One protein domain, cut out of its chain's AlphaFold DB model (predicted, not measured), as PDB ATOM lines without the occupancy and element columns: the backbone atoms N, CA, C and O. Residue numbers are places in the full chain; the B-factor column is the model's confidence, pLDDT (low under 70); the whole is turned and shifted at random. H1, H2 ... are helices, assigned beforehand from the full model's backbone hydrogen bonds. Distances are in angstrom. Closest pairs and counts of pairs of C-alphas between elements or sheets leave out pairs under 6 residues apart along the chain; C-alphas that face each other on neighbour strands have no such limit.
ATOM      1  N   LYS A 184     109.495 250.870 140.142       72.50
ATOM      2  CA  LYS A 184     108.765 251.602 139.099       72.50
ATOM      3  C   LYS A 184     108.494 250.758 137.847       72.50
ATOM      4  O   LYS A 184     107.433 250.899 137.235       72.50
ATOM      5  N   ILE A 185     109.430 249.889 137.452       76.12
ATOM      6  CA  ILE A 185     109.223 248.928 136.355       76.12
ATOM      7  C   ILE A 185     108.177 247.898 136.781       76.12
ATOM      8  O   ILE A 185     107.237 247.652 136.030       76.12
ATOM      9  N   GLU A 186     108.277 247.371 138.001       84.25
ATOM     10  CA  GLU A 186     107.314 246.406 138.548       84.25
ATOM     11  C   GLU A 186     105.893 246.975 138.581       84.25
ATOM     12  O   GLU A 186     104.965 246.346 138.081       84.25
ATOM     13  N   GLU A 187     105.723 248.197 139.090       84.75
ATOM     14  CA  GLU A 187     104.434 248.891 139.097       84.75
ATOM     15  C   GLU A 187     103.893 249.132 137.686       84.75
ATOM     16  O   GLU A 187     102.690 249.005 137.459       84.75
ATOM     17  N   THR A 188     104.765 249.463 136.727       77.75
ATOM     18  CA  THR A 188     104.365 249.680 135.329       77.75
ATOM     19  C   THR A 188     103.869 248.380 134.699       77.75
ATOM     20  O   THR A 188     102.761 248.351 134.170       77.75
ATOM     21  N   VAL A 189     104.638 247.295 134.828       82.50
ATOM     22  CA  VAL A 189     104.266 245.963 134.328       82.50
ATOM     23  C   VAL A 189     102.976 245.482 134.992       82.50
ATOM     24  O   VAL A 189     102.050 245.049 134.309       82.50
ATOM     25  N   LYS A 190     102.858 245.637 136.318       88.00
ATOM     26  CA  LYS A 190     101.643 245.305 137.073       88.00
ATOM     27  C   LYS A 190     100.437 246.087 136.566       88.00
ATOM     28  O   LYS A 190      99.374 245.506 136.369       88.00
ATOM     29  N   LYS A 191     100.581 247.394 136.340       85.94
ATOM     30  CA  LYS A 191      99.498 248.249 135.841       85.94
ATOM     31  C   LYS A 191      99.038 247.824 134.446       85.94
ATOM     32  O   LYS A 191      97.830 247.767 134.226       85.94
ATOM     33  N   ASP A 192      99.964 247.490 133.552       79.19
ATOM     34  CA  ASP A 192      99.641 247.010 132.205       79.19
ATOM     35  C   ASP A 192      98.893 245.672 132.253       79.19
ATOM     36  O   ASP A 192      97.803 245.562 131.685       79.19
ATOM     37  N   ILE A 193      99.398 244.687 133.007       82.69
ATOM     38  CA  ILE A 193      98.732 243.385 133.184       82.69
ATOM     39  C   ILE A 193      97.330 243.576 133.782       82.69
ATOM     40  O   ILE A 193      96.348 243.040 133.262       82.69
ATOM     41  N   LEU A 194      97.211 244.387 134.840       86.56
ATOM     42  CA  LEU A 194      95.924 244.702 135.458       86.56
ATOM     43  C   LEU A 194      94.971 245.361 134.464       86.56
ATOM     44  O   LEU A 194      93.802 244.987 134.420       86.56
ATOM     45  N   SER A 195      95.437 246.313 133.653       82.75
ATOM     46  CA  SER A 195      94.589 247.002 132.675       82.75
ATOM     47  C   SER A 195      94.001 246.043 131.634       82.75
ATOM     48  O   SER A 195      92.819 246.158 131.304       82.75
ATOM     49  N   ASN A 196      94.774 245.036 131.221       78.25
ATOM     50  CA  ASN A 196      94.350 244.019 130.261       78.25
ATOM     51  C   ASN A 196      93.378 242.995 130.869       78.25
ATOM     52  O   ASN A 196      92.492 242.492 130.178       78.25
ATOM     53  N   LEU A 197      93.507 242.689 132.166       83.50
ATOM     54  CA  LEU A 197      92.739 241.619 132.815       83.50
ATOM     55  C   LEU A 197      91.545 242.104 133.646       83.50
ATOM     56  O   LEU A 197      90.627 241.315 133.881       83.50
ATOM     57  N   LYS A 198      91.501 243.375 134.063       79.69
ATOM     58  CA  LYS A 198      90.498 243.912 135.006       79.69
ATOM     59  C   LYS A 198      89.047 243.727 134.551       79.69
ATOM     60  O   LYS A 198      88.180 243.508 135.391       79.69
ATOM     61  N   ASN A 199      88.786 243.774 133.244       79.00
ATOM     62  CA  ASN A 199      87.442 243.600 132.673       79.00
ATOM     63  C   ASN A 199      87.197 242.195 132.098       79.00
ATOM     64  O   ASN A 199      86.159 241.938 131.488       79.00
ATOM     65  N   SER A 200      88.148 241.278 132.259       81.12
ATOM     66  CA  SER A 200      88.031 239.917 131.746       81.12
ATOM     67  C   SER A 200      87.293 239.007 132.738       81.12
ATOM     68  O   SER A 200      87.169 239.308 133.928       81.12
ATOM     69  N   ARG A 201      86.840 237.834 132.271       77.44
ATOM     70  CA  ARG A 201      86.301 236.782 133.158       77.44
ATOM     71  C   ARG A 201      87.310 236.338 134.226       77.44
ATOM     72  O   ARG A 201      86.889 235.888 135.286       77.44
ATOM     73  N   TYR A 202      88.600 236.541 133.967       79.62
ATOM     74  CA  TYR A 202      89.707 236.215 134.858       79.62
ATOM     75  C   TYR A 202      89.622 236.930 136.210       79.62
ATOM     76  O   TYR A 202      89.882 236.334 137.251       79.62
ATOM     77  N   ALA A 203      89.155 238.182 136.218       80.62
ATOM     78  CA  ALA A 203      89.001 238.974 137.439       80.62
ATOM     79  C   ALA A 203      87.968 238.392 138.426       80.62
ATOM     80  O   ALA A 203      87.946 238.783 139.589       80.62
ATOM     81  N   LYS A 204      87.092 237.485 137.966       81.12
ATOM     82  CA  LYS A 204      86.086 236.818 138.807       81.12
ATOM     83  C   LYS A 204      86.587 235.507 139.413       81.12
ATOM     84  O   LYS A 204      86.015 235.052 140.395       81.12
ATOM     85  N   THR A 205      87.601 234.888 138.814       84.75
ATOM     86  CA  THR A 205      88.106 233.560 139.201       84.75
ATOM     87  C   THR A 205      89.468 233.625 139.892       84.75
ATOM     88  O   THR A 205      89.836 232.698 140.615       84.75
ATOM     89  N   ASN A 206      90.214 234.718 139.704       88.81
ATOM     90  CA  ASN A 206      91.595 234.856 140.150       88.81
ATOM     91  C   ASN A 206      91.845 236.222 140.811       88.81
ATOM     92  O   ASN A 206      91.318 237.253 140.392       88.81
ATOM     93  N   ASP A 207      92.704 236.227 141.828       90.31
ATOM     94  CA  ASP A 207      93.270 237.422 142.441       90.31
ATOM     95  C   ASP A 207      94.322 238.011 141.497       90.31
ATOM     96  O   ASP A 207      95.453 237.524 141.388       90.31
ATOM     97  N   LEU A 208      93.934 239.079 140.801       88.31
ATOM     98  CA  LEU A 208      94.783 239.723 139.806       88.31
ATOM     99  C   LEU A 208      96.092 240.261 140.395       88.31
ATOM    100  O   LEU A 208      97.100 240.280 139.693       88.31
ATOM    101  N   ASN A 209      96.109 240.680 141.666       88.81
ATOM    102  CA  ASN A 209      97.337 241.171 142.288       88.81
ATOM    103  C   ASN A 209      98.321 240.022 142.497       88.81
ATOM    104  O   ASN A 209      99.472 240.140 142.087       88.81
ATOM    105  N   LYS A 210      97.849 238.888 143.033       90.75
ATOM    106  CA  LYS A 210      98.680 237.682 143.181       90.75
ATOM    107  C   LYS A 210      99.179 237.154 141.842       90.75
ATOM    108  O   LYS A 210     100.320 236.708 141.755       90.75
ATOM    109  N   PHE A 211      98.345 237.215 140.802       90.50
ATOM    110  CA  PHE A 211      98.752 236.841 139.449       90.50
ATOM    111  C   PHE A 211      99.896 237.726 138.938       90.50
ATOM    112  O   PHE A 211     100.932 237.208 138.525       90.50
ATOM    113  N   CYS A 212      99.740 239.053 139.029       89.12
ATOM    114  CA  CYS A 212     100.766 240.004 138.595       89.12
ATOM    115  C   CYS A 212     102.073 239.832 139.378       89.12
ATOM    116  O   CYS A 212     103.145 239.796 138.779       89.12
ATOM    117  N   ASP A 213     101.991 239.692 140.703       90.94
ATOM    118  CA  ASP A 213     103.169 239.555 141.563       90.94
ATOM    119  C   ASP A 213     103.928 238.250 141.261       90.94
ATOM    120  O   ASP A 213     105.162 238.234 141.233       90.94
ATOM    121  N   CYS A 214     103.203 237.167 140.953       92.81
ATOM    122  CA  CYS A 214     103.798 235.920 140.482       92.81
ATOM    123  C   CYS A 214     104.524 236.104 139.142       92.81
ATOM    124  O   CYS A 214     105.693 235.734 139.033       92.81
ATOM    125  N   GLN A 215     103.880 236.723 138.144       90.69
ATOM    126  CA  GLN A 215     104.503 236.930 136.832       90.69
ATOM    127  C   GLN A 215     105.765 237.785 136.927       90.69
ATOM    128  O   GLN A 215     106.797 237.415 136.378       90.69
ATOM    129  N   ILE A 216     105.711 238.889 137.677       89.62
ATOM    130  CA  ILE A 216     106.867 239.762 137.910       89.62
ATOM    131  C   ILE A 216     108.006 238.984 138.580       89.62
ATOM    132  O   ILE A 216     109.166 239.136 138.199       89.62
ATOM    133  N   THR A 217     107.689 238.116 139.545       90.62
ATOM    134  CA  THR A 217     108.688 237.280 140.229       90.62
ATOM    135  C   THR A 217     109.371 236.295 139.281       90.62
ATOM    136  O   THR A 217     110.581 236.097 139.381       90.62
ATOM    137  N   GLU A 218     108.635 235.695 138.347       90.31
ATOM    138  CA  GLU A 218     109.220 234.797 137.347       90.31
ATOM    139  C   GLU A 218     109.999 235.558 136.268       90.31
ATOM    140  O   GLU A 218     111.105 235.155 135.913       90.31
ATOM    141  N   TYR A 219     109.491 236.699 135.795       88.25
ATOM    142  CA  TYR A 219     110.181 237.537 134.808       88.25
ATOM    143  C   TYR A 219     111.501 238.098 135.338       88.25
ATOM    144  O   TYR A 219     112.472 238.179 134.594       88.25
ATOM    145  N   LYS A 220     111.590 238.386 136.642       85.88
ATOM    146  CA  LYS A 220     112.840 238.773 137.318       85.88
ATOM    147  C   LYS A 220     113.978 237.760 137.195       85.88
ATOM    148  O   LYS A 220     115.133 238.137 137.368       85.88
ATOM    149  N   LYS A 221     113.671 236.489 136.929       86.56
ATOM    150  CA  LYS A 221     114.672 235.422 136.778       86.56
ATOM    151  C   LYS A 221     115.235 235.332 135.357       86.56
ATOM    152  O   LYS A 221     116.162 234.558 135.136       86.56
ATOM    153  N   LEU A 222     114.648 236.058 134.408       83.56
ATOM    154  CA  LEU A 222     115.002 236.017 132.992       83.56
ATOM    155  C   LEU A 222     115.948 237.160 132.637       83.56
ATOM    156  O   LEU A 222     115.909 238.224 133.262       83.56
ATOM    157  N   THR A 223     116.791 236.950 131.626       77.75
ATOM    158  CA  THR A 223     117.621 238.043 131.106       77.75
ATOM    159  C   THR A 223     116.786 239.037 130.307       77.75
ATOM    160  O   THR A 223     115.661 238.763 129.877       77.75
ATOM    161  N   ALA A 224     117.349 240.221 130.089       71.81
ATOM    162  CA  ALA A 224     116.684 241.277 129.349       71.81
ATOM    163  C   ALA A 224     116.459 240.866 127.880       71.81
ATOM    164  O   ALA A 224     115.377 241.084 127.332       71.81
ATOM    165  N   LYS A 225     117.436 240.185 127.270       71.50
ATOM    166  CA  LYS A 225     117.319 239.543 125.951       71.50
ATOM    167  C   LYS A 225     116.254 238.461 125.915       71.50
ATOM    168  O   LYS A 225     115.496 238.407 124.955       71.50
ATOM    169  N   GLU A 226     116.171 237.615 126.941       77.19
ATOM    170  CA  GLU A 226     115.110 236.609 127.001       77.19
ATOM    171  C   GLU A 226     113.729 237.267 127.046       77.19
ATOM    172  O   GLU A 226     112.841 236.827 126.337       77.19
ATOM    173  N   LEU A 227     113.535 238.328 127.832       76.88
ATOM    174  CA  LEU A 227     112.237 239.006 127.935       76.88
ATOM    175  C   LEU A 227     111.851 239.802 126.684       76.88
ATOM    176  O   LEU A 227     110.664 239.932 126.388       76.88
ATOM    177  N   SER A 228     112.838 240.369 125.988       70.31
ATOM    178  CA  SER A 228     112.630 241.237 124.822       70.31
ATOM    179  C   SER A 228     112.594 240.493 123.487       70.31
ATOM    180  O   SER A 228     112.231 241.098 122.479       70.31
ATOM    181  N   SER A 229     112.928 239.199 123.460       73.56
ATOM    182  CA  SER A 229     112.906 238.418 122.225       73.56
ATOM    183  C   SER A 229     111.479 238.140 121.745       73.56
ATOM    184  O   SER A 229     110.565 237.843 122.525       73.56
ATOM    185  N   GLU A 230     111.285 238.170 120.425       68.25
ATOM    186  CA  GLU A 230     110.020 237.755 119.804       68.25
ATOM    187  C   GLU A 230     109.687 236.288 120.125       68.25
ATOM    188  O   GLU A 230     108.518 235.927 120.290       68.25
ATOM    189  N   GLU A 231     110.714 235.452 120.292       75.25
ATOM    190  CA  GLU A 231     110.571 234.050 120.677       75.25
ATOM    191  C   GLU A 231     109.894 233.901 122.040       75.25
ATOM    192  O   GLU A 231     109.027 233.041 122.204       75.25
ATOM    193  N   PHE A 232     110.223 234.753 123.019       81.44
ATOM    194  CA  PHE A 232     109.642 234.654 124.354       81.44
ATOM    195  C   PHE A 232     108.142 234.923 124.359       81.44
ATOM    196  O   PHE A 232     107.400 234.195 125.029       81.44
ATOM    197  N   ALA A 233     107.681 235.900 123.571       74.44
ATOM    198  CA  ALA A 233     106.278 236.299 123.507       74.44
ATOM    199  C   ALA A 233     105.333 235.136 123.151       74.44
ATOM    200  O   ALA A 233     104.199 235.124 123.643       74.44
ATOM    201  N   ASN A 234     105.824 234.163 122.373       76.25
ATOM    202  CA  ASN A 234     105.105 232.959 121.946       76.25
ATOM    203  C   ASN A 234     105.694 231.655 122.519       76.25
ATOM    204  O   ASN A 234     105.267 230.562 122.146       76.25
ATOM    205  N   SER A 235     106.672 231.746 123.422       84.75
ATOM    206  CA  SER A 235     107.398 230.580 123.927       84.75
ATOM    207  C   SER A 235     106.565 229.709 124.866       84.75
ATOM    208  O   SER A 235     105.741 230.185 125.654       84.75
ATOM    209  N   GLN A 236     106.901 228.416 124.896       86.69
ATOM    210  CA  GLN A 236     106.410 227.492 125.920       86.69
ATOM    211  C   GLN A 236     106.778 227.963 127.337       86.69
ATOM    212  O   GLN A 236     106.022 227.752 128.281       86.69
ATOM    213  N   LYS A 237     107.926 228.637 127.489       87.81
ATOM    214  CA  LYS A 237     108.413 229.171 128.767       87.81
ATOM    215  C   LYS A 237     107.452 230.218 129.334       87.81
ATOM    216  O   LYS A 237     107.041 230.094 130.485       87.81
ATOM    217  N   LYS A 238     107.020 231.182 128.515       88.38
ATOM    218  CA  LYS A 238     106.013 232.178 128.905       88.38
ATOM    219  C   LYS A 238     104.675 231.527 129.255       88.38
ATOM    220  O   LYS A 238     104.122 231.822 130.310       88.38
ATOM    221  N   GLN A 239     104.201 230.588 128.434       88.31
ATOM    222  CA  GLN A 239     102.954 229.864 128.711       88.31
ATOM    223  C   GLN A 239     103.009 229.076 130.027       88.31
ATOM    224  O   GLN A 239     102.009 228.975 130.735       88.31
ATOM    225  N   ASN A 240     104.167 228.505 130.367       92.50
ATOM    226  CA  ASN A 240     104.351 227.779 131.620       92.50
ATOM    227  C   ASN A 240     104.299 228.727 132.826       92.50
ATOM    228  O   ASN A 240     103.591 228.424 133.785       92.50
ATOM    229  N   ILE A 241     104.965 229.886 132.746       91.94
ATOM    230  CA  ILE A 241     104.887 230.940 133.773       91.94
ATOM    231  C   ILE A 241     103.432 231.395 133.957       91.94
ATOM    232  O   ILE A 241     102.938 231.469 135.079       91.94
ATOM    233  N   GLU A 242     102.717 231.652 132.860       89.81
ATOM    234  CA  GLU A 242     101.308 232.060 132.893       89.81
ATOM    235  C   GLU A 242     100.411 231.009 133.554       89.81
ATOM    236  O   GLU A 242      99.604 231.355 134.415       89.81
ATOM    237  N   LYS A 243     100.574 229.725 133.213       90.75
ATOM    238  CA  LYS A 243      99.816 228.623 133.833       90.75
ATOM    239  C   LYS A 243     100.122 228.469 135.319       90.75
ATOM    240  O   LYS A 243      99.214 228.232 136.111       90.75
ATOM    241  N   GLU A 244     101.386 228.586 135.709       92.81
ATOM    242  CA  GLU A 244     101.778 228.496 137.113       92.81
ATOM    243  C   GLU A 244     101.174 229.645 137.929       92.81
ATOM    244  O   GLU A 244     100.567 229.419 138.981       92.81
ATOM    245  N   CYS A 245     101.283 230.873 137.421       92.44
ATOM    246  CA  CYS A 245     100.706 232.045 138.065       92.44
ATOM    247  C   CYS A 245      99.175 232.023 138.059       92.44
ATOM    248  O   CYS A 245      98.562 232.489 139.025       92.44
ATOM    249  N   ASP A 246      98.542 231.416 137.049       90.44
ATOM    250  CA  ASP A 246      97.103 231.153 137.067       90.44
ATOM    251  C   ASP A 246      96.706 230.301 138.264       90.44
ATOM    252  O   ASP A 246      95.890 230.718 139.085       90.44
ATOM    253  N   LEU A 247      97.332 229.138 138.420       90.38
ATOM    254  CA  LEU A 247      97.003 228.213 139.499       90.38
ATOM    255  C   LEU A 247      97.215 228.840 140.883       90.38
ATOM    256  O   LEU A 247      96.378 228.664 141.769       90.38
ATOM    257  N   LYS A 248      98.300 229.605 141.063       90.81
ATOM    258  CA  LYS A 248      98.624 230.275 142.336       90.81
ATOM    259  C   LYS A 248      97.693 231.439 142.676       90.81
ATOM    260  O   LYS A 248      97.597 231.810 143.846       90.81
ATOM    261  N   SER A 249      97.027 232.024 141.683       91.69
ATOM    262  CA  SER A 249      96.174 233.202 141.868       91.69
ATOM    263  C   SER A 249      94.690 232.880 142.023       91.69
ATOM    264  O   SER A 249      93.921 233.791 142.318       91.69
ATOM    265  N   ARG A 250      94.257 231.621 141.865       88.31
ATOM    266  CA  ARG A 250      92.839 231.253 142.005       88.31
ATOM    267  C   ARG A 250      92.281 231.657 143.366       88.31
ATOM    268  O   ARG A 250      92.870 231.365 144.409       88.31
TER     269      ARG A 250
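AT A GLANCE: This is residues 184 to 250 of the 252 residues of an uncharacterized protein of Flavobacterium sp. T13(2019) (UniProt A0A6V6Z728). The two longest helices, H1 and H6, pack on different sides of H3, H1 crossing it; short H2 lies near one end of H3, and short H4 and H5 beyond the other. The printed part has 67 residues with six named helices, H1 to H6 in chain order, and no named strand. It is all helix and compact, with a radius of gyration of the C-alphas of 11.8 A and spans of 33 by 26 by 17 A.

IN THESE COORDINATES: H1, residues 184 to 197, is 19.9 A long from C-alpha 184 at (108.765, 251.602, 139.099). H6, residues 236 to 249, is 19.8 A long and ends at C-alpha 249 (96.174, 233.202, 141.868). H3, residues 208 to 219, measures 16.3 A. H2 is residues 202 to 205, H4 224 to 228 and H5 230 to 233.

HOW THE PARTS SIT: H1 touches H3, opposite ways at a steep tilt of 52 degrees; their closest C-alphas, Lys 190 and Cys 212, are 5.6 A apart. H6 touches H3, opposite ways at 36 degrees, only just steep; the closest C-alphas, Phe 211 and Ser 249, are 5.1 A apart. H1 and H6 are apart. Every O i to N i+4 pair is within hydrogen-bond range in H1, H3, H4 and H6; H2 and H5 are too short for one.

THE WHOLE: The C-alphas of Lys 204 and Lys 225 are farthest apart, 33.9 A. The printed part has no cut, and its five links between helices are tight. Residues 221 to 226 and 228 to 237 stand free. Residue 230 alone is under pLDDT 70.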